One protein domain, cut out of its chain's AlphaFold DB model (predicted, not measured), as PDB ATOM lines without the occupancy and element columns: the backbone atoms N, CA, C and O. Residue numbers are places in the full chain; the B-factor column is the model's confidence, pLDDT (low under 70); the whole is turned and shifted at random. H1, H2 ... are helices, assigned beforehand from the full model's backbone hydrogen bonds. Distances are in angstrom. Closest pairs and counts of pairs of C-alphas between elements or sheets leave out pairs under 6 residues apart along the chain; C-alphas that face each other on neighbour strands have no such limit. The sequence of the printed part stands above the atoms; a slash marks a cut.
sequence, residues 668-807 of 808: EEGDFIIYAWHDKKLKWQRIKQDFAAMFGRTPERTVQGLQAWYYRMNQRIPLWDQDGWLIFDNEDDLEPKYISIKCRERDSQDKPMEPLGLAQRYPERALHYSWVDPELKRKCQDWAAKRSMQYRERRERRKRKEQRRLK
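This is residues 668 to 807 of the 808 residues of an uncharacterized protein of Purpureocillium lilacinum (UniProt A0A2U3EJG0). H1, H2 and H3 cluster at one end, and short H4 sits between H1 and the first part of H6, a long helix that runs away as an arm. Residues 714 to 757 form a long loop. The 140 printed residues, with six named helices, H1 to H6, are all helix in class and only just loose, close to compact: radius of gyration of the C-alphas 17.6 A, spans 59 by 37 by 28 A.

H1, residues 668 to 678, is the hub. It forms a hairpin with H2, residues 684 to 694, opposite ways at 37 degrees, only just steep; C-alphas 676 and 687 are closest, 6.3 A. H3, residues 703 to 713, touches H1, about perpendicular at 86 degrees; C-alphas 673 and 710 are closest, 7.0 A. H4, residues 758 to 761, touches H1; C-alphas 675 and 758 are closest, 5.0 A. H5, residues 763 to 766, touches H6, residues 774 to 805, at 777 to 784 alone; C-alphas 763 and 780 are closest, 4.4 A. Every O i to N i+4 pair is within hydrogen-bond range in H1, H2 and H3, 26 of 28 in H6; H4 and H5 are too short for one.

H1 begins at C-alpha 668 (-11.710, -38.786, -4.265). H6, 45.8 A long with a kink of 30 degrees near 782, ends at C-alpha 805 (-30.011, -56.347, -34.273).

C-alphas 685 and 807 are farthest apart, 60.0 A. The printed part has no cut. H3 to H4 is a long link; pLDDT is under 70 at residues 746 to 747 and 749 to 753.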
ATOM      1  N   GLU A 668     -12.477 -38.331  -5.431       97.75
ATOM      2  CA  GLU A 668     -11.710 -38.786  -4.265       97.75
ATOM      3  C   GLU A 668     -11.933 -37.901  -3.028       97.75
ATOM      4  O   GLU A 668     -12.187 -38.431  -1.948       97.75
ATOM      5  N   GLU A 669     -11.933 -36.568  -3.187       97.88
ATOM      6  CA  GLU A 669     -12.331 -35.631  -2.119       97.88
ATOM      7  C   GLU A 669     -13.730 -35.991  -1.580       97.88
ATOM      8  O   GLU A 669     -13.969 -35.976  -0.374       97.88
ATOM      9  N   GLY A 670     -14.658 -36.323  -2.482       97.56
ATOM     10  CA  GLY A 670     -16.021 -36.722  -2.150       97.56
ATOM     11  C   GLY A 670     -16.118 -38.065  -1.424       97.56
ATOM     12  O   GLY A 670     -16.774 -38.178  -0.388       97.56
ATOM     13  N   ASP A 671     -15.436 -39.085  -1.938       97.94
ATOM     14  CA  ASP A 671     -15.411 -40.419  -1.339       97.94
ATOM     15  C   ASP A 671     -14.749 -40.411   0.048       97.94
ATOM     16  O   ASP A 671     -15.221 -41.103   0.955       97.94
ATOM     17  N   PHE A 672     -13.738 -39.561   0.264       98.38
ATOM     18  CA  PHE A 672     -13.171 -39.332   1.593       98.38
ATOM     19  C   PHE A 672     -14.206 -38.770   2.576       98.38
ATOM     20  O   PHE A 672     -14.265 -39.233   3.712       98.38
ATOM     21  N   ILE A 673     -15.065 -37.826   2.162       98.00
ATOM     22  CA  ILE A 673     -16.135 -37.295   3.030       98.00
ATOM     23  C   ILE A 673     -17.098 -38.416   3.453       98.00
ATOM     24  O   ILE A 673     -17.487 -38.481   4.620       98.00
ATOM     25  N   ILE A 674     -17.455 -39.318   2.531       97.38
ATOM     26  CA  ILE A 674     -18.322 -40.475   2.811       97.38
ATOM     27  C   ILE A 674     -17.653 -41.406   3.833       97.38
ATOM     28  O   ILE A 674     -18.271 -41.745   4.841       97.38
ATOM     29  N   TYR A 675     -16.389 -41.770   3.609       97.88
ATOM     30  CA  TYR A 675     -15.607 -42.652   4.483       97.88
ATOM     31  C   TYR A 675     -15.382 -42.071   5.882       97.88
ATOM     32  O   TYR A 675     -15.636 -42.731   6.893       97.88
ATOM     33  N   ALA A 676     -14.952 -40.811   5.952       97.94
ATOM     34  CA  ALA A 676     -14.686 -40.118   7.202       97.94
ATOM     35  C   ALA A 676     -15.952 -40.004   8.073       97.94
ATOM     36  O   ALA A 676     -15.876 -40.125   9.296       97.94
ATOM     37  N   TRP A 677     -17.123 -39.822   7.450       97.12
ATOM     38  CA  TRP A 677     -18.408 -39.709   8.140       97.12
ATOM     39  C   TRP A 677     -19.045 -41.065   8.498       97.12
ATOM     40  O   TRP A 677     -19.522 -41.230   9.621       97.12
ATOM     41  N   HIS A 678     -19.060 -42.048   7.589       95.50
ATOM     42  CA  HIS A 678     -19.789 -43.310   7.794       95.50
ATOM     43  C   HIS A 678     -18.946 -44.470   8.316       95.50
ATOM     44  O   HIS A 678     -19.432 -45.205   9.175       95.50
ATOM     45  N   ASP A 679     -17.720 -44.643   7.829       96.19
ATOM     46  CA  ASP A 679     -16.865 -45.773   8.204       96.19
ATOM     47  C   ASP A 679     -15.988 -45.410   9.417       96.19
ATOM     48  O   ASP A 679     -15.899 -46.179  10.370       96.19
ATOM     49  N   LYS A 680     -15.418 -44.193   9.443       96.81
ATOM     50  CA  LYS A 680     -14.635 -43.667  10.583       96.81
ATOM     51  C   LYS A 680     -15.460 -42.943  11.661       96.81
ATOM     52  O   LYS A 680     -14.904 -42.600  12.703       96.81
ATOM     53  N   LYS A 681     -16.757 -42.690  11.428       96.12
ATOM     54  CA  LYS A 681     -17.694 -42.009  12.359       96.12
ATOM     55  C   LYS A 681     -17.189 -40.647  12.904       96.12
ATOM     56  O   LYS A 681     -17.498 -40.271  14.036       96.12
ATOM     57  N   LEU A 682     -16.393 -39.895  12.136       97.50
ATOM     58  CA  LEU A 682     -15.755 -38.657  12.605       97.50
ATOM     59  C   LEU A 682     -16.729 -37.471  12.663       97.50
ATOM     60  O   LEU A 682     -17.566 -37.270  11.786       97.50
ATOM     61  N   LYS A 683     -16.561 -36.599  13.667       97.75
ATOM     62  CA  LYS A 683     -17.292 -35.322  13.755       97.75
ATOM     63  C   LYS A 683     -16.857 -34.374  12.629       97.75
ATOM     64  O   LYS A 683     -15.666 -34.256  12.360       97.75
ATOM     65  N   TRP A 684     -17.789 -33.610  12.052       97.81
ATOM     66  CA  TRP A 684     -17.541 -32.710  10.908       97.81
ATOM     67  C   TRP A 684     -16.317 -31.785  11.032       97.81
ATOM     68  O   TRP A 684     -15.582 -31.619  10.063       97.81
ATOM     69  N   GLN A 685     -16.059 -31.215  12.215       97.69
ATOM     70  CA  GLN A 685     -14.872 -30.374  12.445       97.69
ATOM     71  C   GLN A 685     -13.559 -31.160  12.305       97.69
ATOM     72  O   GLN A 685     -12.569 -30.628  11.804       97.69
ATOM     73  N   ARG A 686     -13.551 -32.443  12.689       98.19
ATOM     74  CA  ARG A 686     -12.407 -33.333  12.477       98.19
ATOM     75  C   ARG A 686     -12.281 -33.731  11.006       98.19
ATOM     76  O   ARG A 686     -11.177 -33.692  10.482       98.19
ATOM     77  N   ILE A 687     -13.401 -33.981  10.318       98.12
ATOM     78  CA  ILE A 687     -13.399 -34.208   8.862       98.12
ATOM     79  C   ILE A 687     -12.784 -33.008   8.125       98.12
ATOM     80  O   ILE A 687     -11.939 -33.229   7.267       98.12
ATOM     81  N   LYS A 688     -13.101 -31.752   8.493       97.44
ATOM     82  CA  LYS A 688     -12.427 -30.563   7.921       97.44
ATOM     83  C   LYS A 688     -10.904 -30.616   8.120       97.44
ATOM     84  O   LYS A 688     -10.165 -30.345   7.178       97.44
ATOM     85  N   GLN A 689     -10.438 -30.959   9.323       97.38
ATOM     86  CA  GLN A 689      -9.004 -31.040   9.634       97.38
ATOM     87  C   GLN A 689      -8.292 -32.127   8.818       97.38
ATOM     88  O   GLN A 689      -7.270 -31.843   8.196       97.38
ATOM     89  N   ASP A 690      -8.838 -33.344   8.790       97.88
ATOM     90  CA  ASP A 690      -8.228 -34.477   8.083       97.88
ATOM     91  C   ASP A 690      -8.309 -34.311   6.557       97.88
ATOM     92  O   ASP A 690      -7.334 -34.584   5.859       97.88
ATOM     93  N   PHE A 691      -9.406 -33.749   6.035       98.06
ATOM     94  CA  PHE A 691      -9.528 -33.350   4.628       98.06
ATOM     95  C   PHE A 691      -8.421 -32.362   4.240       98.06
ATOM     96  O   PHE A 691      -7.710 -32.571   3.258       98.06
ATOM     97  N   ALA A 692      -8.243 -31.296   5.029       96.69
ATOM     98  CA  ALA A 692      -7.258 -30.251   4.756       96.69
ATOM     99  C   ALA A 692      -5.800 -30.717   4.953       96.69
ATOM    100  O   ALA A 692      -4.876 -30.103   4.413       96.69
ATOM    101  N   ALA A 693      -5.581 -31.797   5.710       97.38
ATOM    102  CA  ALA A 693      -4.293 -32.478   5.811       97.38
ATOM    103  C   ALA A 693      -4.015 -33.399   4.605       97.38
ATOM    104  O   ALA A 693      -2.859 -33.558   4.220       97.38
ATOM    105  N   MET A 694      -5.060 -33.979   4.007       96.81
ATOM    106  CA  MET A 694      -4.971 -34.966   2.926       96.81
ATOM    107  C   MET A 694      -4.925 -34.337   1.529       96.81
ATOM    108  O   MET A 694      -4.024 -34.633   0.748       96.81
ATOM    109  N   PHE A 695      -5.867 -33.442   1.226       96.75
ATOM    110  CA  PHE A 695      -5.991 -32.771  -0.076       96.75
ATOM    111  C   PHE A 695      -5.357 -31.370  -0.094       96.75
ATOM    112  O   PHE A 695      -5.220 -30.755  -1.150       96.75
ATOM    113  N   GLY A 696      -4.919 -30.880   1.071       94.56
ATOM    114  CA  GLY A 696      -4.344 -29.551   1.261       94.56
ATOM    115  C   GLY A 696      -5.368 -28.493   1.685       94.56
ATOM    116  O   GLY A 696      -6.570 -28.733   1.748       94.56
ATOM    117  N   ARG A 697      -4.867 -27.292   2.003       87.44
ATOM    118  CA  ARG A 697      -5.675 -26.155   2.492       87.44
ATOM    119  C   ARG A 697      -6.195 -25.231   1.390       87.44
ATOM    120  O   ARG A 697      -6.919 -24.290   1.685       87.44
ATOM    121  N   THR A 698      -5.786 -25.456   0.145       83.56
ATOM    122  CA  THR A 698      -6.112 -24.616  -1.014       83.56
ATOM    123  C   THR A 698      -6.742 -25.508  -2.085       83.56
ATOM    124  O   THR A 698      -6.007 -26.266  -2.721       83.56
ATOM    125  N   PRO A 699      -8.070 -25.460  -2.287       87.62
ATOM    126  CA  PRO A 699      -9.039 -24.537  -1.681       87.62
ATOM    127  C   PRO A 699      -9.370 -24.861  -0.216       87.62
ATOM    128  O   PRO A 699      -9.374 -26.033   0.164       87.62
ATOM    129  N   GLU A 700      -9.726 -23.861   0.603       92.00
ATOM    130  CA  GLU A 700     -10.251 -24.182   1.934       92.00
ATOM    131  C   GLU A 700     -11.680 -24.727   1.803       92.00
ATOM    132  O   GLU A 700     -12.567 -24.103   1.216       92.00
ATOM    133  N   ARG A 701     -11.917 -25.924   2.347       94.62
ATOM    134  CA  ARG A 701     -13.255 -26.510   2.432       94.62
ATOM    135  C   ARG A 701     -13.845 -26.232   3.812       94.62
ATOM    136  O   ARG A 701     -13.359 -26.731   4.827       94.62
ATOM    137  N   THR A 702     -14.912 -25.440   3.867       95.75
ATOM    138  CA  THR A 702     -15.660 -25.207   5.112       95.75
ATOM    139  C   THR A 702     -16.498 -26.436   5.481       95.75
ATOM    140  O   THR A 702     -16.888 -27.218   4.612       95.75
ATOM    141  N   VAL A 703     -16.843 -26.597   6.767       96.94
ATOM    142  CA  VAL A 703     -17.744 -27.679   7.221       96.94
ATOM    143  C   VAL A 703     -19.074 -27.665   6.461       96.94
ATOM    144  O   VAL A 703     -19.543 -28.720   6.039       96.94
ATOM    145  N   GLN A 704     -19.636 -26.477   6.218       95.94
ATOM    146  CA  GLN A 704     -20.855 -26.303   5.425       95.94
ATOM    147  C   GLN A 704     -20.681 -26.810   3.985       95.94
ATOM    148  O   GLN A 704     -21.571 -27.477   3.466       95.94
ATOM    149  N   GLY A 705     -19.527 -26.564   3.355       95.69
ATOM    150  CA  GLY A 705     -19.211 -27.079   2.022       95.69
ATOM    151  C   GLY A 705     -19.151 -28.609   1.970       95.69
ATOM    152  O   GLY A 705     -19.730 -29.210   1.063       95.69
ATOM    153  N   LEU A 706     -18.504 -29.239   2.958       97.06
ATOM    154  CA  LEU A 706     -18.404 -30.701   3.069       97.06
ATOM    155  C   LEU A 706     -19.788 -31.337   3.296       97.06
ATOM    156  O   LEU A 706     -20.158 -32.292   2.611       97.06
ATOM    157  N   GLN A 707     -20.585 -30.758   4.199       96.38
ATOM    158  CA  GLN A 707     -21.967 -31.166   4.471       96.38
ATOM    159  C   GLN A 707     -22.866 -31.016   3.237       96.38
ATOM    160  O   GLN A 707     -23.574 -31.952   2.868       96.38
ATOM    161  N   ALA A 708     -22.829 -29.860   2.568       95.12
ATOM    162  CA  ALA A 708     -23.645 -29.584   1.388       95.12
ATOM    163  C   ALA A 708     -23.307 -30.515   0.214       95.12
ATOM    164  O   ALA A 708     -24.212 -30.923  -0.517       95.12
ATOM    165  N   TRP A 709     -22.034 -30.890   0.045       96.06
ATOM    166  CA  TRP A 709     -21.643 -31.909  -0.930       96.06
ATOM    167  C   TRP A 709     -22.187 -33.293  -0.550       96.06
ATOM    168  O   TRP A 709     -22.852 -33.937  -1.362       96.06
ATOM    169  N   TYR A 710     -21.985 -33.719   0.700       95.88
ATOM    170  CA  TYR A 710     -22.447 -35.010   1.218       95.88
ATOM    171  C   TYR A 710     -23.971 -35.187   1.088       95.88
ATOM    172  O   TYR A 710     -24.439 -36.218   0.601       95.88
ATOM    173  N   TYR A 711     -24.757 -34.161   1.428       93.44
ATOM    174  CA  TYR A 711     -26.214 -34.201   1.285       93.44
ATOM    175  C   TYR A 711     -26.682 -34.253  -0.175       93.44
ATOM    176  O   TYR A 711     -27.689 -34.902  -0.454       93.44
ATOM    177  N   ARG A 712     -25.948 -33.642  -1.120       93.69
ATOM    178  CA  ARG A 712     -26.217 -33.802  -2.562       93.69
ATOM    179  C   ARG A 712     -25.877 -35.218  -3.036       93.69
ATOM    180  O   ARG A 712     -26.669 -35.813  -3.756       93.69
ATOM    181  N   MET A 713     -24.756 -35.796  -2.598       93.06
ATOM    182  CA  MET A 713     -24.366 -37.152  -3.009       93.06
ATOM    183  C   MET A 713     -25.289 -38.243  -2.431       93.06
ATOM    184  O   MET A 713     -25.553 -39.248  -3.090       93.06
ATOM    185  N   ASN A 714     -25.882 -38.022  -1.252       92.81
ATOM    186  CA  ASN A 714     -26.914 -38.903  -0.683       92.81
ATOM    187  C   ASN A 714     -28.206 -39.012  -1.525       92.81
ATOM    188  O   ASN A 714     -29.046 -39.863  -1.232       92.81
ATOM    189  N   GLN A 715     -28.377 -38.189  -2.567       91.38
ATOM    190  CA  GLN A 715     -29.508 -38.277  -3.497       91.38
ATOM    191  C   GLN A 715     -29.334 -39.363  -4.575       91.38
ATOM    192  O   GLN A 715     -30.307 -39.701  -5.243       91.38
ATOM    193  N   ARG A 716     -28.116 -39.896  -4.771       91.94
ATOM    194  CA  ARG A 716     -27.797 -40.904  -5.800       91.94
ATOM    195  C   ARG A 716     -26.954 -42.047  -5.230       91.94
ATOM    196  O   ARG A 716     -25.873 -42.356  -5.731       91.94
ATOM    197  N   ILE A 717     -27.450 -42.684  -4.172       93.25
ATOM    198  CA  ILE A 717     -26.829 -43.892  -3.615       93.25
ATOM    199  C   ILE A 717     -27.290 -45.095  -4.455       93.25
ATOM    200  O   ILE A 717     -28.500 -45.248  -4.622       93.25
ATOM    201  N   PRO A 718     -26.389 -45.928  -5.012       94.75
ATOM    202  CA  PRO A 718     -26.795 -47.146  -5.714       94.75
ATOM    203  C   PRO A 718     -27.590 -48.071  -4.785       94.75
ATOM    204  O   PRO A 718     -27.277 -48.159  -3.602       94.75
ATOM    205  N   LEU A 719     -28.590 -48.777  -5.304       93.69
ATOM    206  CA  LEU A 719     -29.309 -49.805  -4.558       93.69
ATOM    207  C   LEU A 719     -28.623 -51.165  -4.746       93.69
ATOM    208  O   LEU A 719     -28.213 -51.518  -5.854       93.69
ATOM    209  N   TRP A 720     -28.533 -51.945  -3.673       93.62
ATOM    210  CA  TRP A 720     -28.065 -53.329  -3.693       93.62
ATOM    211  C   TRP A 720     -28.912 -54.218  -2.779       93.62
ATOM    212  O   TRP A 720     -29.626 -53.722  -1.907       93.62
ATOM    213  N   ASP A 721     -28.838 -55.526  -3.008       92.81
ATOM    214  CA  ASP A 721     -29.481 -56.551  -2.184       92.81
ATOM    215  C   ASP A 721     -28.656 -56.917  -0.932       92.81
ATOM    216  O   ASP A 721     -27.595 -56.349  -0.662       92.81
ATOM    217  N   GLN A 722     -29.152 -57.875  -0.144       89.88
ATOM    218  CA  GLN A 722     -28.489 -58.343   1.081       89.88
ATOM    219  C   GLN A 722     -27.144 -59.042   0.794       89.88
ATOM    220  O   GLN A 722     -26.245 -59.015   1.633       89.88
ATOM    221  N   ASP A 723     -26.974 -59.597  -0.410       90.06
ATOM    222  CA  ASP A 723     -25.733 -60.206  -0.893       90.06
ATOM    223  C   ASP A 723     -24.710 -59.175  -1.419       90.06
ATOM    224  O   ASP A 723     -23.541 -59.510  -1.651       90.06
ATOM    225  N   GLY A 724     -25.113 -57.914  -1.596       88.31
ATOM    226  CA  GLY A 724     -24.280 -56.815  -2.088       88.31
ATOM    227  C   GLY A 724     -24.209 -56.687  -3.616       88.31
ATOM    228  O   GLY A 724     -23.383 -55.913  -4.119       88.31
ATOM    229  N   TRP A 725     -25.050 -57.406  -4.367       94.00
ATOM    230  CA  TRP A 725     -25.211 -57.193  -5.807       94.00
ATOM    231  C   TRP A 725     -26.014 -55.927  -6.066       94.00
ATOM    232  O   TRP A 725     -26.981 -55.634  -5.369       94.00
ATOM    233  N   LEU A 726     -25.640 -55.172  -7.097       95.81
ATOM    234  CA  LEU A 726     -26.394 -53.985  -7.480       95.81
ATOM    235  C   LEU A 726     -27.738 -54.395  -8.096       95.81
ATOM    236  O   LEU A 726     -27.801 -55.313  -8.918       95.81
ATOM    237  N   ILE A 727     -28.800 -53.684  -7.724       96.06
ATOM    238  CA  ILE A 727     -30.140 -53.842  -8.294       96.06
ATOM    239  C   ILE A 727     -30.259 -52.906  -9.505       96.06
ATOM    240  O   ILE A 727     -29.753 -51.786  -9.483       96.06
ATOM    241  N   PHE A 728     -30.903 -53.370 -10.573       96.62
ATOM    242  CA  PHE A 728     -31.096 -52.653 -11.840       96.62
ATOM    243  C   PHE A 728     -32.582 -52.703 -12.197       96.62
ATOM    244  O   PHE A 728     -33.251 -53.670 -11.838       96.62
ATOM    245  N   ASP A 729     -33.089 -51.687 -12.895       95.56
ATOM    246  CA  ASP A 729     -34.504 -51.643 -13.280       95.56
ATOM    247  C   ASP A 729     -34.819 -52.554 -14.479       95.56
ATOM    248  O   ASP A 729     -35.867 -53.198 -14.492       95.56
ATOM    249  N   ASN A 730     -33.896 -52.706 -15.437       94.31
ATOM    250  CA  ASN A 730     -33.995 -53.683 -16.524       94.31
ATOM    251  C   ASN A 730     -32.719 -54.524 -16.675       94.31
ATOM    252  O   ASN A 730     -31.605 -54.113 -16.346       94.31
ATOM    253  N   GLU A 731     -32.855 -55.701 -17.291       88.44
ATOM    254  CA  GLU A 731     -31.732 -56.626 -17.504       88.44
ATOM    255  C   GLU A 731     -30.681 -56.168 -18.533       88.44
ATOM    256  O   GLU A 731     -29.622 -56.792 -18.637       88.44
ATOM    257  N   ASP A 732     -30.947 -55.090 -19.274       88.56
ATOM    258  CA  ASP A 732     -30.016 -54.488 -20.241       88.56
ATOM    259  C   ASP A 732     -29.412 -53.156 -19.767       88.56
ATOM    260  O   ASP A 732     -28.524 -52.617 -20.439       88.56
ATOM    261  N   ASP A 733     -29.866 -52.629 -18.625       93.12
ATOM    262  CA  ASP A 733     -29.412 -51.338 -18.117       93.12
ATOM    263  C   ASP A 733     -27.956 -51.421 -17.647       93.12
ATOM    264  O   ASP A 733     -27.524 -52.381 -17.003       93.12
ATOM    265  N   LEU A 734     -27.174 -50.394 -17.987       93.50
ATOM    266  CA  LEU A 734     -25.781 -50.273 -17.546       93.50
ATOM    267  C   LEU A 734     -25.631 -49.448 -16.264       93.50
ATOM    268  O   LEU A 734     -24.567 -49.503 -15.653       93.50
ATOM    269  N   GLU A 735     -26.669 -48.722 -15.848       94.19
ATOM    270  CA  GLU A 735     -26.711 -48.022 -14.563       94.19
ATOM    271  C   GLU A 735     -27.577 -48.802 -13.562       94.19
ATOM    272  O   GLU A 735     -28.652 -49.275 -13.937       94.19
ATOM    273  N   PRO A 736     -27.135 -48.954 -12.302       96.25
ATOM    274  CA  PRO A 736     -27.960 -49.541 -11.257       96.25
ATOM    275  C   PRO A 736     -29.088 -48.582 -10.860       96.25
ATOM    276  O   PRO A 736     -28.995 -47.367 -11.045       96.25
ATOM    277  N   LYS A 737     -30.132 -49.121 -10.233       96.12
ATOM    278  CA  LYS A 737     -31.171 -48.330  -9.572       96.12
ATOM    279  C   LYS A 737     -30.532 -47.483  -8.466       96.12
ATOM    280  O   LYS A 737     -29.648 -47.956  -7.754       96.12
ATOM    281  N   TYR A 738     -30.995 -46.247  -8.292       94.75
ATOM    282  CA  TYR A 738     -30.526 -45.344  -7.235       94.75
ATOM    283  C   TYR A 738     -31.644 -45.022  -6.239       94.75
ATOM    284  O   TYR A 738     -32.810 -44.921  -6.617       94.75
ATOM    285  N   ILE A 739     -31.272 -44.791  -4.980       92.06
ATOM    286  CA  ILE A 739     -32.141 -44.238  -3.936       92.06
ATOM    287  C   ILE A 739     -31.634 -42.872  -3.461       92.06
ATOM    288  O   ILE A 739     -30.428 -42.616  -3.393       92.06
ATOM    289  N   SER A 740     -32.581 -42.003  -3.101       90.75
ATOM    290  CA  SER A 740     -32.318 -40.712  -2.468       90.75
ATOM    291  C   SER A 740     -32.680 -40.776  -0.984       90.75
ATOM    292  O   SER A 740     -33.849 -40.777  -0.613       90.75
ATOM    293  N   ILE A 741     -31.674 -40.831  -0.106       85.69
ATOM    294  CA  ILE A 741     -31.911 -40.852   1.344       85.69
ATOM    295  C   ILE A 741     -32.063 -39.406   1.828       85.69
ATOM    296  O   ILE A 741     -31.069 -38.723   2.106       85.69
ATOM    297  N   LYS A 742     -33.306 -38.914   1.926       84.19
ATOM    298  CA  LYS A 742     -33.583 -37.597   2.519       84.19
ATOM    299  C   LYS A 742     -33.331 -37.662   4.022       84.19
ATOM    300  O   LYS A 742     -33.764 -38.586   4.699       84.19
ATOM    301  N   CYS A 743     -32.664 -36.648   4.571       71.69
ATOM    302  CA  CYS A 743     -32.224 -36.694   5.971       71.69
ATOM    303  C   CYS A 743     -33.378 -36.752   6.984       71.69
ATOM    304  O   CYS A 743     -33.192 -37.343   8.037       71.69
ATOM    305  N   ARG A 744     -34.555 -36.197   6.652       71.94
ATOM    306  CA  ARG A 744     -35.756 -36.212   7.511       71.94
ATOM    307  C   ARG A 744     -36.519 -37.542   7.513       71.94
ATOM    308  O   ARG A 744     -37.302 -37.774   8.417       71.94
ATOM    309  N   GLU A 745     -36.312 -38.398   6.512       71.25
ATOM    310  CA  GLU A 745     -37.039 -39.676   6.368       71.25
ATOM    311  C   GLU A 745     -36.364 -40.821   7.141       71.25
ATOM    312  O   GLU A 745     -36.898 -41.923   7.214       71.25
ATOM    313  N   ARG A 746     -35.185 -40.564   7.730       62.06
ATOM    314  CA  ARG A 746     -34.450 -41.532   8.555       62.06
ATOM    315  C   ARG A 746     -35.071 -41.710   9.937       62.06
ATOM    316  O   ARG A 746     -35.097 -42.825  10.441       62.06
ATOM    317  N   ASP A 747     -35.544 -40.620  10.529       67.12
ATOM    318  CA  ASP A 747     -35.981 -40.590  11.929       67.12
ATOM    319  C   ASP A 747     -37.418 -41.129  12.096       67.12
ATOM    320  O   ASP A 747     -37.886 -41.334  13.210       67.12
ATOM    321  N   SER A 748     -38.111 -41.386  10.978       70.50
ATOM    322  CA  SER A 748     -39.493 -41.876  10.896       70.50
ATOM    323  C   SER A 748     -39.609 -43.336  10.426       70.50
ATOM    324  O   SER A 748     -40.652 -43.723   9.902       70.50
ATOM    325  N   GLN A 749     -38.542 -44.134  10.525       65.50
ATOM    326  CA  GLN A 749     -38.567 -45.569  10.215       65.50
ATOM    327  C   GLN A 749     -38.020 -46.372  11.398       65.50
ATOM    328  O   GLN A 749     -36.849 -46.227  11.736       65.50
ATOM    329  N   ASP A 750     -38.832 -47.276  11.962       67.94
ATOM    330  CA  ASP A 750     -38.501 -48.102  13.144       67.94
ATOM    331  C   ASP A 750     -37.247 -48.978  12.986       67.94
ATOM    332  O   ASP A 750     -36.691 -49.491  13.958       67.94
ATOM    333  N   LYS A 751     -36.780 -49.154  11.748       69.38
ATOM    334  CA  LYS A 751     -35.521 -49.823  11.432       69.38
ATOM    335  C   LYS A 751     -34.670 -48.908  10.544       69.38
ATOM    336  O   LYS A 751     -34.639 -49.105   9.328       69.38
ATOM    337  N   PRO A 752     -33.995 -47.891  11.117       61.50
ATOM    338  CA  PRO A 752     -33.216 -46.938  10.339       61.50
ATOM    339  C   PRO A 752     -32.042 -47.668   9.680       61.50
ATOM    340  O   PRO A 752     -31.072 -48.037  10.341       61.50
ATOM    341  N   MET A 753     -32.141 -47.892   8.367       68.12
ATOM    342  CA  MET A 753     -31.090 -48.529   7.569       68.12
ATOM    343  C   MET A 753     -29.769 -47.783   7.788       68.12
ATOM    344  O   MET A 753     -29.687 -46.586   7.486       68.12
ATOM    345  N   GLU A 754     -28.753 -48.470   8.333       73.44
ATOM    346  CA  GLU A 754     -27.505 -47.805   8.719       73.44
ATOM    347  C   GLU A 754     -26.907 -47.104   7.488       73.44
ATOM    348  O   GLU A 754     -26.717 -47.739   6.445       73.44
ATOM    349  N   PRO A 755     -26.679 -45.778   7.546       76.94
ATOM    350  CA  PRO A 755     -26.444 -45.011   6.340       76.94
ATOM    351  C   PRO A 755     -25.081 -45.361   5.743       76.94
ATOM    352  O   PRO A 755     -24.047 -45.336   6.407       76.94
ATOM    353  N   LEU A 756     -25.138 -45.716   4.464       88.31
ATOM    354  CA  LEU A 756     -24.251 -46.707   3.865       88.31
ATOM    355  C   LEU A 756     -22.830 -46.151   3.662       88.31
ATOM    356  O   LEU A 756     -22.670 -45.029   3.167       88.31
ATOM    357  N   GLY A 757     -21.811 -46.930   4.038       94.81
ATOM    358  CA  GLY A 757     -20.393 -46.539   4.030       94.81
ATOM    359  C   GLY A 757     -19.765 -46.459   2.637       94.81
ATOM    360  O   GLY A 757     -20.349 -46.923   1.653       94.81
ATOM    361  N   LEU A 758     -18.552 -45.901   2.535       96.38
ATOM    362  CA  LEU A 758     -17.823 -45.803   1.263       96.38
ATOM    363  C   LEU A 758     -17.639 -47.189   0.638       96.38
ATOM    364  O   LEU A 758     -17.865 -47.356  -0.559       96.38
ATOM    365  N   ALA A 759     -17.289 -48.181   1.457       93.69
ATOM    366  CA  ALA A 759     -17.098 -49.555   1.011       93.69
ATOM    367  C   ALA A 759     -18.349 -50.143   0.352       93.69
ATOM    368  O   ALA A 759     -18.248 -50.832  -0.655       93.69
ATOM    369  N   GLN A 760     -19.535 -49.852   0.888       92.81
ATOM    370  CA  GLN A 760     -20.784 -50.371   0.337       92.81
ATOM    371  C   GLN A 760     -21.217 -49.575  -0.904       92.81
ATOM    372  O   GLN A 760     -21.691 -50.154  -1.882       92.81
ATOM    373  N   ARG A 761     -21.025 -48.248  -0.911       95.06
ATOM    374  CA  ARG A 761     -21.379 -47.399  -2.060       95.06
ATOM    375  C   ARG A 761     -20.485 -47.661  -3.266       95.06
ATOM    376  O   ARG A 761     -21.012 -47.918  -4.345       95.06
ATOM    377  N   TYR A 762     -19.167 -47.610  -3.074       96.19
ATOM    378  CA  TYR A 762     -18.158 -47.544  -4.136       96.19
ATOM    379  C   TYR A 762     -16.924 -48.426  -3.829       96.19
ATOM    380  O   TYR A 762     -15.791 -47.926  -3.785       96.19
ATOM    381  N   PRO A 763     -17.114 -49.743  -3.597       96.62
ATOM    382  CA  PRO A 763     -16.039 -50.669  -3.225       96.62
ATOM    383  C   PRO A 763     -14.894 -50.668  -4.240       96.62
ATOM    384  O   PRO A 763     -13.724 -50.702  -3.864       96.62
ATOM    385  N   GLU A 764     -15.224 -50.567  -5.530       96.38
ATOM    386  CA  GLU A 764     -14.252 -50.540  -6.620       96.38
ATOM    387  C   GLU A 764     -13.285 -49.351  -6.541       96.38
ATOM    388  O   GLU A 764     -12.128 -49.494  -6.922       96.38
ATOM    389  N   ARG A 765     -13.710 -48.199  -6.001       97.50
ATOM    390  CA  ARG A 765     -12.832 -47.028  -5.824       97.50
ATOM    391  C   ARG A 765     -12.086 -47.064  -4.493       97.50
ATOM    392  O   ARG A 765     -10.890 -46.783  -4.454       97.50
ATOM    393  N   ALA A 766     -12.756 -47.511  -3.432       97.62
ATOM    394  CA  ALA A 766     -12.191 -47.642  -2.088       97.62
ATOM    395  C   ALA A 766     -10.921 -48.519  -2.024       97.62
ATOM    396  O   ALA A 766     -10.038 -48.274  -1.202       97.62
ATOM    397  N   LEU A 767     -10.790 -49.512  -2.913       97.75
ATOM    398  CA  LEU A 767      -9.570 -50.318  -3.057       97.75
ATOM    399  C   LEU A 767      -8.335 -49.491  -3.450       97.75
ATOM    400  O   LEU A 767      -7.233 -49.753  -2.957       97.75
ATOM    401  N   HIS A 768      -8.503 -48.498  -4.323       97.81
ATOM    402  CA  HIS A 768      -7.397 -47.743  -4.916       97.81
ATOM    403  C   HIS A 768      -6.895 -46.598  -4.024       97.81
ATOM    404  O   HIS A 768      -5.713 -46.267  -4.070       97.81
ATOM    405  N   TYR A 769      -7.749 -46.038  -3.167       98.06
ATOM    406  CA  TYR A 769      -7.400 -44.906  -2.306       98.06
ATOM    407  C   TYR A 769      -6.409 -45.275  -1.196       98.06
ATOM    408  O   TYR A 769      -6.611 -46.239  -0.459       98.06
ATOM    409  N   SER A 770      -5.320 -44.518  -1.052       97.62
ATOM    410  CA  SER A 770      -4.233 -44.807  -0.097       97.62
ATOM    411  C   SER A 770      -4.638 -44.658   1.375       97.62
ATOM    412  O   SER A 770      -4.037 -45.283   2.243       97.62
ATOM    413  N   TRP A 771      -5.670 -43.860   1.644       97.56
ATOM    414  CA  TRP A 771      -6.169 -43.487   2.972       97.56
ATOM    415  C   TRP A 771      -7.306 -44.378   3.511       97.56
ATOM    416  O   TRP A 771      -7.767 -44.178   4.639       97.56
ATOM    417  N   VAL A 772      -7.772 -45.354   2.725       98.38
ATOM    418  CA  VAL A 772      -8.769 -46.348   3.159       98.38
ATOM    419  C   VAL A 772      -8.080 -47.478   3.926       98.38
ATOM    420  O   VAL A 772      -7.118 -48.065   3.427       98.38
ATOM    421  N   ASP A 773      -8.597 -47.809   5.113       97.94
ATOM    422  CA  ASP A 773      -8.052 -48.856   5.987       97.94
ATOM    423  C   ASP A 773      -7.872 -50.201   5.258       97.94
ATOM    424  O   ASP A 773      -8.792 -50.637   4.554       97.94
ATOM    425  N   PRO A 774      -6.769 -50.941   5.491       97.62
ATOM    426  CA  PRO A 774      -6.573 -52.275   4.921       97.62
ATOM    427  C   PRO A 774      -7.715 -53.256   5.230       97.62
ATOM    428  O   PRO A 774      -8.059 -54.080   4.386       97.62
ATOM    429  N   GLU A 775      -8.336 -53.159   6.409       96.19
ATOM    430  CA  GLU A 775      -9.502 -53.973   6.776       96.19
ATOM    431  C   GLU A 775     -10.741 -53.638   5.944       96.19
ATOM    432  O   GLU A 775     -11.459 -54.538   5.503       96.19
ATOM    433  N   LEU A 776     -10.983 -52.347   5.693       95.88
ATOM    434  CA  LEU A 776     -12.100 -51.921   4.862       95.88
ATOM    435  C   LEU A 776     -11.853 -52.318   3.403       95.88
ATOM    436  O   LEU A 776     -12.761 -52.839   2.763       95.88
ATOM    437  N   LYS A 777     -10.610 -52.203   2.909       97.81
ATOM    438  CA  LYS A 777     -10.224 -52.688   1.573       97.81
ATOM    439  C   LYS A 777     -10.501 -54.176   1.367       97.81
ATOM    440  O   LYS A 777     -10.977 -54.530   0.295       97.81
ATOM    441  N   ARG A 778     -10.276 -55.037   2.371       96.12
ATOM    442  CA  ARG A 778     -10.638 -56.468   2.283       96.12
ATOM    443  C   ARG A 778     -12.139 -56.640   2.020       96.12
ATOM    444  O   ARG A 778     -12.505 -57.313   1.067       96.12
ATOM    445  N   LYS A 779     -13.001 -55.944   2.773       92.31
ATOM    446  CA  LYS A 779     -14.467 -55.951   2.556       92.31
ATOM    447  C   LYS A 779     -14.854 -55.383   1.181       92.31
ATOM    448  O   LYS A 779     -15.727 -55.922   0.507       92.31
ATOM    449  N   CYS A 780     -14.172 -54.327   0.732       95.88
ATOM    450  CA  CYS A 780     -14.354 -53.773  -0.610       95.88
ATOM    451  C   CYS A 780     -13.978 -54.764  -1.719       95.88
ATOM    452  O   CYS A 780     -14.574 -54.707  -2.790       95.88
ATOM    453  N   GLN A 781     -13.004 -55.652  -1.501       96.31
ATOM    454  CA  GLN A 781     -12.496 -56.558  -2.533       96.31
ATOM    455  C   GLN A 781     -13.577 -57.525  -3.027       96.31
ATOM    456  O   GLN A 781     -13.775 -57.648  -4.238       96.31
ATOM    457  N   ASP A 782     -14.338 -58.126  -2.111       92.94
ATOM    458  CA  ASP A 782     -15.418 -59.060  -2.442       92.94
ATOM    459  C   ASP A 782     -16.572 -58.359  -3.177       92.94
ATOM    460  O   ASP A 782     -17.054 -58.830  -4.212       92.94
ATOM    461  N   TRP A 783     -16.990 -57.184  -2.693       93.94
ATOM    462  CA  TRP A 783     -18.054 -56.397  -3.324       93.94
ATOM    463  C   TRP A 783     -17.634 -55.816  -4.684       93.94
ATOM    464  O   TRP A 783     -18.432 -55.812  -5.624       93.94
ATOM    465  N   ALA A 784     -16.378 -55.386  -4.837       96.06
ATOM    466  CA  ALA A 784     -15.827 -54.951  -6.118       96.06
ATOM    467  C   ALA A 784     -15.737 -56.114  -7.118       96.06
ATOM    468  O   ALA A 784     -16.064 -55.931  -8.291       96.06
ATOM    469  N   ALA A 785     -15.357 -57.317  -6.671       95.69
ATOM    470  CA  ALA A 785     -15.338 -58.515  -7.507       95.69
ATOM    471  C   ALA A 785     -16.748 -58.885  -8.002       95.69
ATOM    472  O   ALA A 785     -16.941 -59.036  -9.214       95.69
ATOM    473  N   LYS A 786     -17.746 -58.925  -7.101       94.31
ATOM    474  CA  LYS A 786     -19.168 -59.120  -7.448       94.31
ATOM    475  C   LYS A 786     -19.630 -58.096  -8.494       94.31
ATOM    476  O   LYS A 786     -20.052 -58.468  -9.589       94.31
ATOM    477  N   ARG A 787     -19.469 -56.796  -8.226       95.44
ATOM    478  CA  ARG A 787     -19.910 -55.721  -9.141       95.44
ATOM    479  C   ARG A 787     -19.166 -55.726 -10.478       95.44
ATOM    480  O   ARG A 787     -19.786 -55.527 -11.521       95.44
ATOM    481  N   SER A 788     -17.863 -56.010 -10.482       95.69
ATOM    482  CA  SER A 788     -17.054 -56.138 -11.703       95.69
ATOM    483  C   SER A 788     -17.553 -57.271 -12.606       95.69
ATOM    484  O   SER A 788     -17.675 -57.080 -13.821       95.69
ATOM    485  N   MET A 789     -17.920 -58.420 -12.027       96.06
ATOM    486  CA  MET A 789     -18.579 -59.511 -12.752       96.06
ATOM    487  C   MET A 789     -19.958 -59.098 -13.279       96.06
ATOM    488  O   MET A 789     -20.239 -59.290 -14.461       96.06
ATOM    489  N   GLN A 790     -20.784 -58.460 -12.448       95.25
ATOM    490  CA  GLN A 790     -22.147 -58.065 -12.812       95.25
ATOM    491  C   GLN A 790     -22.178 -57.065 -13.987       95.25
ATOM    492  O   GLN A 790     -22.904 -57.258 -14.965       95.25
ATOM    493  N   TYR A 791     -21.326 -56.032 -13.955       95.69
ATOM    494  CA  TYR A 791     -21.189 -55.084 -15.065       95.69
ATOM    495  C   TYR A 791     -20.571 -55.712 -16.322       95.69
ATOM    496  O   TYR A 791     -20.872 -55.264 -17.431       95.69
ATOM    497  N   ARG A 792     -19.693 -56.716 -16.180       95.88
ATOM    498  CA  ARG A 792     -19.124 -57.460 -17.316       95.88
ATOM    499  C   ARG A 792     -20.211 -58.255 -18.030       95.88
ATOM    500  O   ARG A 792     -20.317 -58.151 -19.250       95.88
ATOM    501  N   GLU A 793     -21.041 -58.978 -17.280       95.81
ATOM    502  CA  GLU A 793     -22.122 -59.781 -17.850       95.81
ATOM    503  C   GLU A 793     -23.170 -58.907 -18.552       95.81
ATOM    504  O   GLU A 793     -23.498 -59.176 -19.708       95.81
ATOM    505  N   ARG A 794     -23.637 -57.809 -17.931       95.06
ATOM    506  CA  ARG A 794     -24.599 -56.892 -18.580       95.06
ATOM    507  C   ARG A 794     -24.033 -56.230 -19.839       95.06
ATOM    508  O   ARG A 794     -24.726 -56.180 -20.857       95.06
ATOM    509  N   ARG A 795     -22.759 -55.813 -19.839       95.44
ATOM    510  CA  ARG A 795     -22.086 -55.312 -21.057       95.44
ATOM    511  C   ARG A 795     -22.032 -56.364 -22.165       95.44
ATOM    512  O   ARG A 795     -22.302 -56.041 -23.322       95.44
ATOM    513  N   GLU A 796     -21.733 -57.619 -21.836       95.75
ATOM    514  CA  GLU A 796     -21.723 -58.697 -22.828       95.75
ATOM    515  C   GLU A 796     -23.138 -59.030 -23.331       95.75
ATOM    516  O   GLU A 796     -23.345 -59.217 -24.529       95.75
ATOM    517  N   ARG A 797     -24.139 -59.038 -22.445       94.69
ATOM    518  CA  ARG A 797     -25.554 -59.261 -22.770       94.69
ATOM    519  C   ARG A 797     -26.094 -58.197 -23.731       94.69
ATOM    520  O   ARG A 797     -26.693 -58.556 -24.746       94.69
ATOM    521  N   ARG A 798     -25.794 -56.916 -23.477       94.81
ATOM    522  CA  ARG A 798     -26.093 -55.800 -24.390       94.81
ATOM    523  C   ARG A 798     -25.414 -55.998 -25.748       94.81
ATOM    524  O   ARG A 798     -26.106 -55.978 -26.763       94.81
ATOM    525  N   LYS A 799     -24.111 -56.309 -25.774       95.75
ATOM    526  CA  LYS A 799     -23.364 -56.599 -27.014       95.75
ATOM    527  C   LYS A 799     -23.970 -57.768 -27.806       95.75
ATOM    528  O   LYS A 799     -24.093 -57.678 -29.022       95.75
ATOM    529  N   ARG A 800     -24.403 -58.845 -27.142       95.88
ATOM    530  CA  ARG A 800     -25.086 -59.987 -27.787       95.88
ATOM    531  C   ARG A 800     -26.449 -59.595 -28.379       95.88
ATOM    532  O   ARG A 800     -26.824 -60.135 -29.415       95.88
ATOM    533  N   LYS A 801     -27.199 -58.680 -27.750       95.25
ATOM    534  CA  LYS A 801     -28.476 -58.155 -28.282       95.25
ATOM    535  C   LYS A 801     -28.258 -57.212 -29.470       95.25
ATOM    536  O   LYS A 801     -28.951 -57.329 -30.474       95.25
ATOM    537  N   GLU A 802     -27.250 -56.354 -29.400       95.38
ATOM    538  CA  GLU A 802     -26.807 -55.480 -30.493       95.38
ATOM    539  C   GLU A 802     -26.326 -56.288 -31.713       95.38
ATOM    540  O   GLU A 802     -26.805 -56.081 -32.822       95.38
ATOM    541  N   GLN A 803     -25.513 -57.329 -31.503       96.94
ATOM    542  CA  GLN A 803     -25.103 -58.280 -32.548       96.94
ATOM    543  C   GLN A 803     -26.248 -59.119 -33.143       96.94
ATOM    544  O   GLN A 803     -26.052 -59.732 -34.191       96.94
ATOM    545  N   ARG A 804     -27.419 -59.185 -32.496       96.81
ATOM    546  CA  ARG A 804     -28.639 -59.761 -33.092       96.81
ATOM    547  C   ARG A 804     -29.383 -58.727 -33.935       96.81
ATOM    548  O   ARG A 804     -29.850 -59.078 -35.006       96.81
ATOM    549  N   ARG A 805     -29.443 -57.464 -33.490       96.06
ATOM    550  CA  ARG A 805     -30.011 -56.347 -34.273       96.06
ATOM    551  C   ARG A 805     -29.223 -56.056 -35.554       96.06
ATOM    552  O   ARG A 805     -29.828 -55.663 -36.529       96.06
ATOM    553  N   LEU A 806     -27.908 -56.286 -35.562       96.88
ATOM    554  CA  LEU A 806     -27.032 -56.147 -36.741       96.88
ATOM    555  C   LEU A 806     -27.032 -57.378 -37.679       96.88
ATOM    556  O   LEU A 806     -26.161 -57.499 -38.536       96.88
ATOM    557  N   LYS A 807     -27.944 -58.337 -37.469       96.38
ATOM    558  CA  LYS A 807     -28.114 -59.558 -38.285       96.38
ATOM    559  C   LYS A 807     -29.551 -59.746 -38.789       96.38
ATOM    560  O   LYS A 807     -29.864 -60.807 -39.329       96.38
TER     561      LYS A 807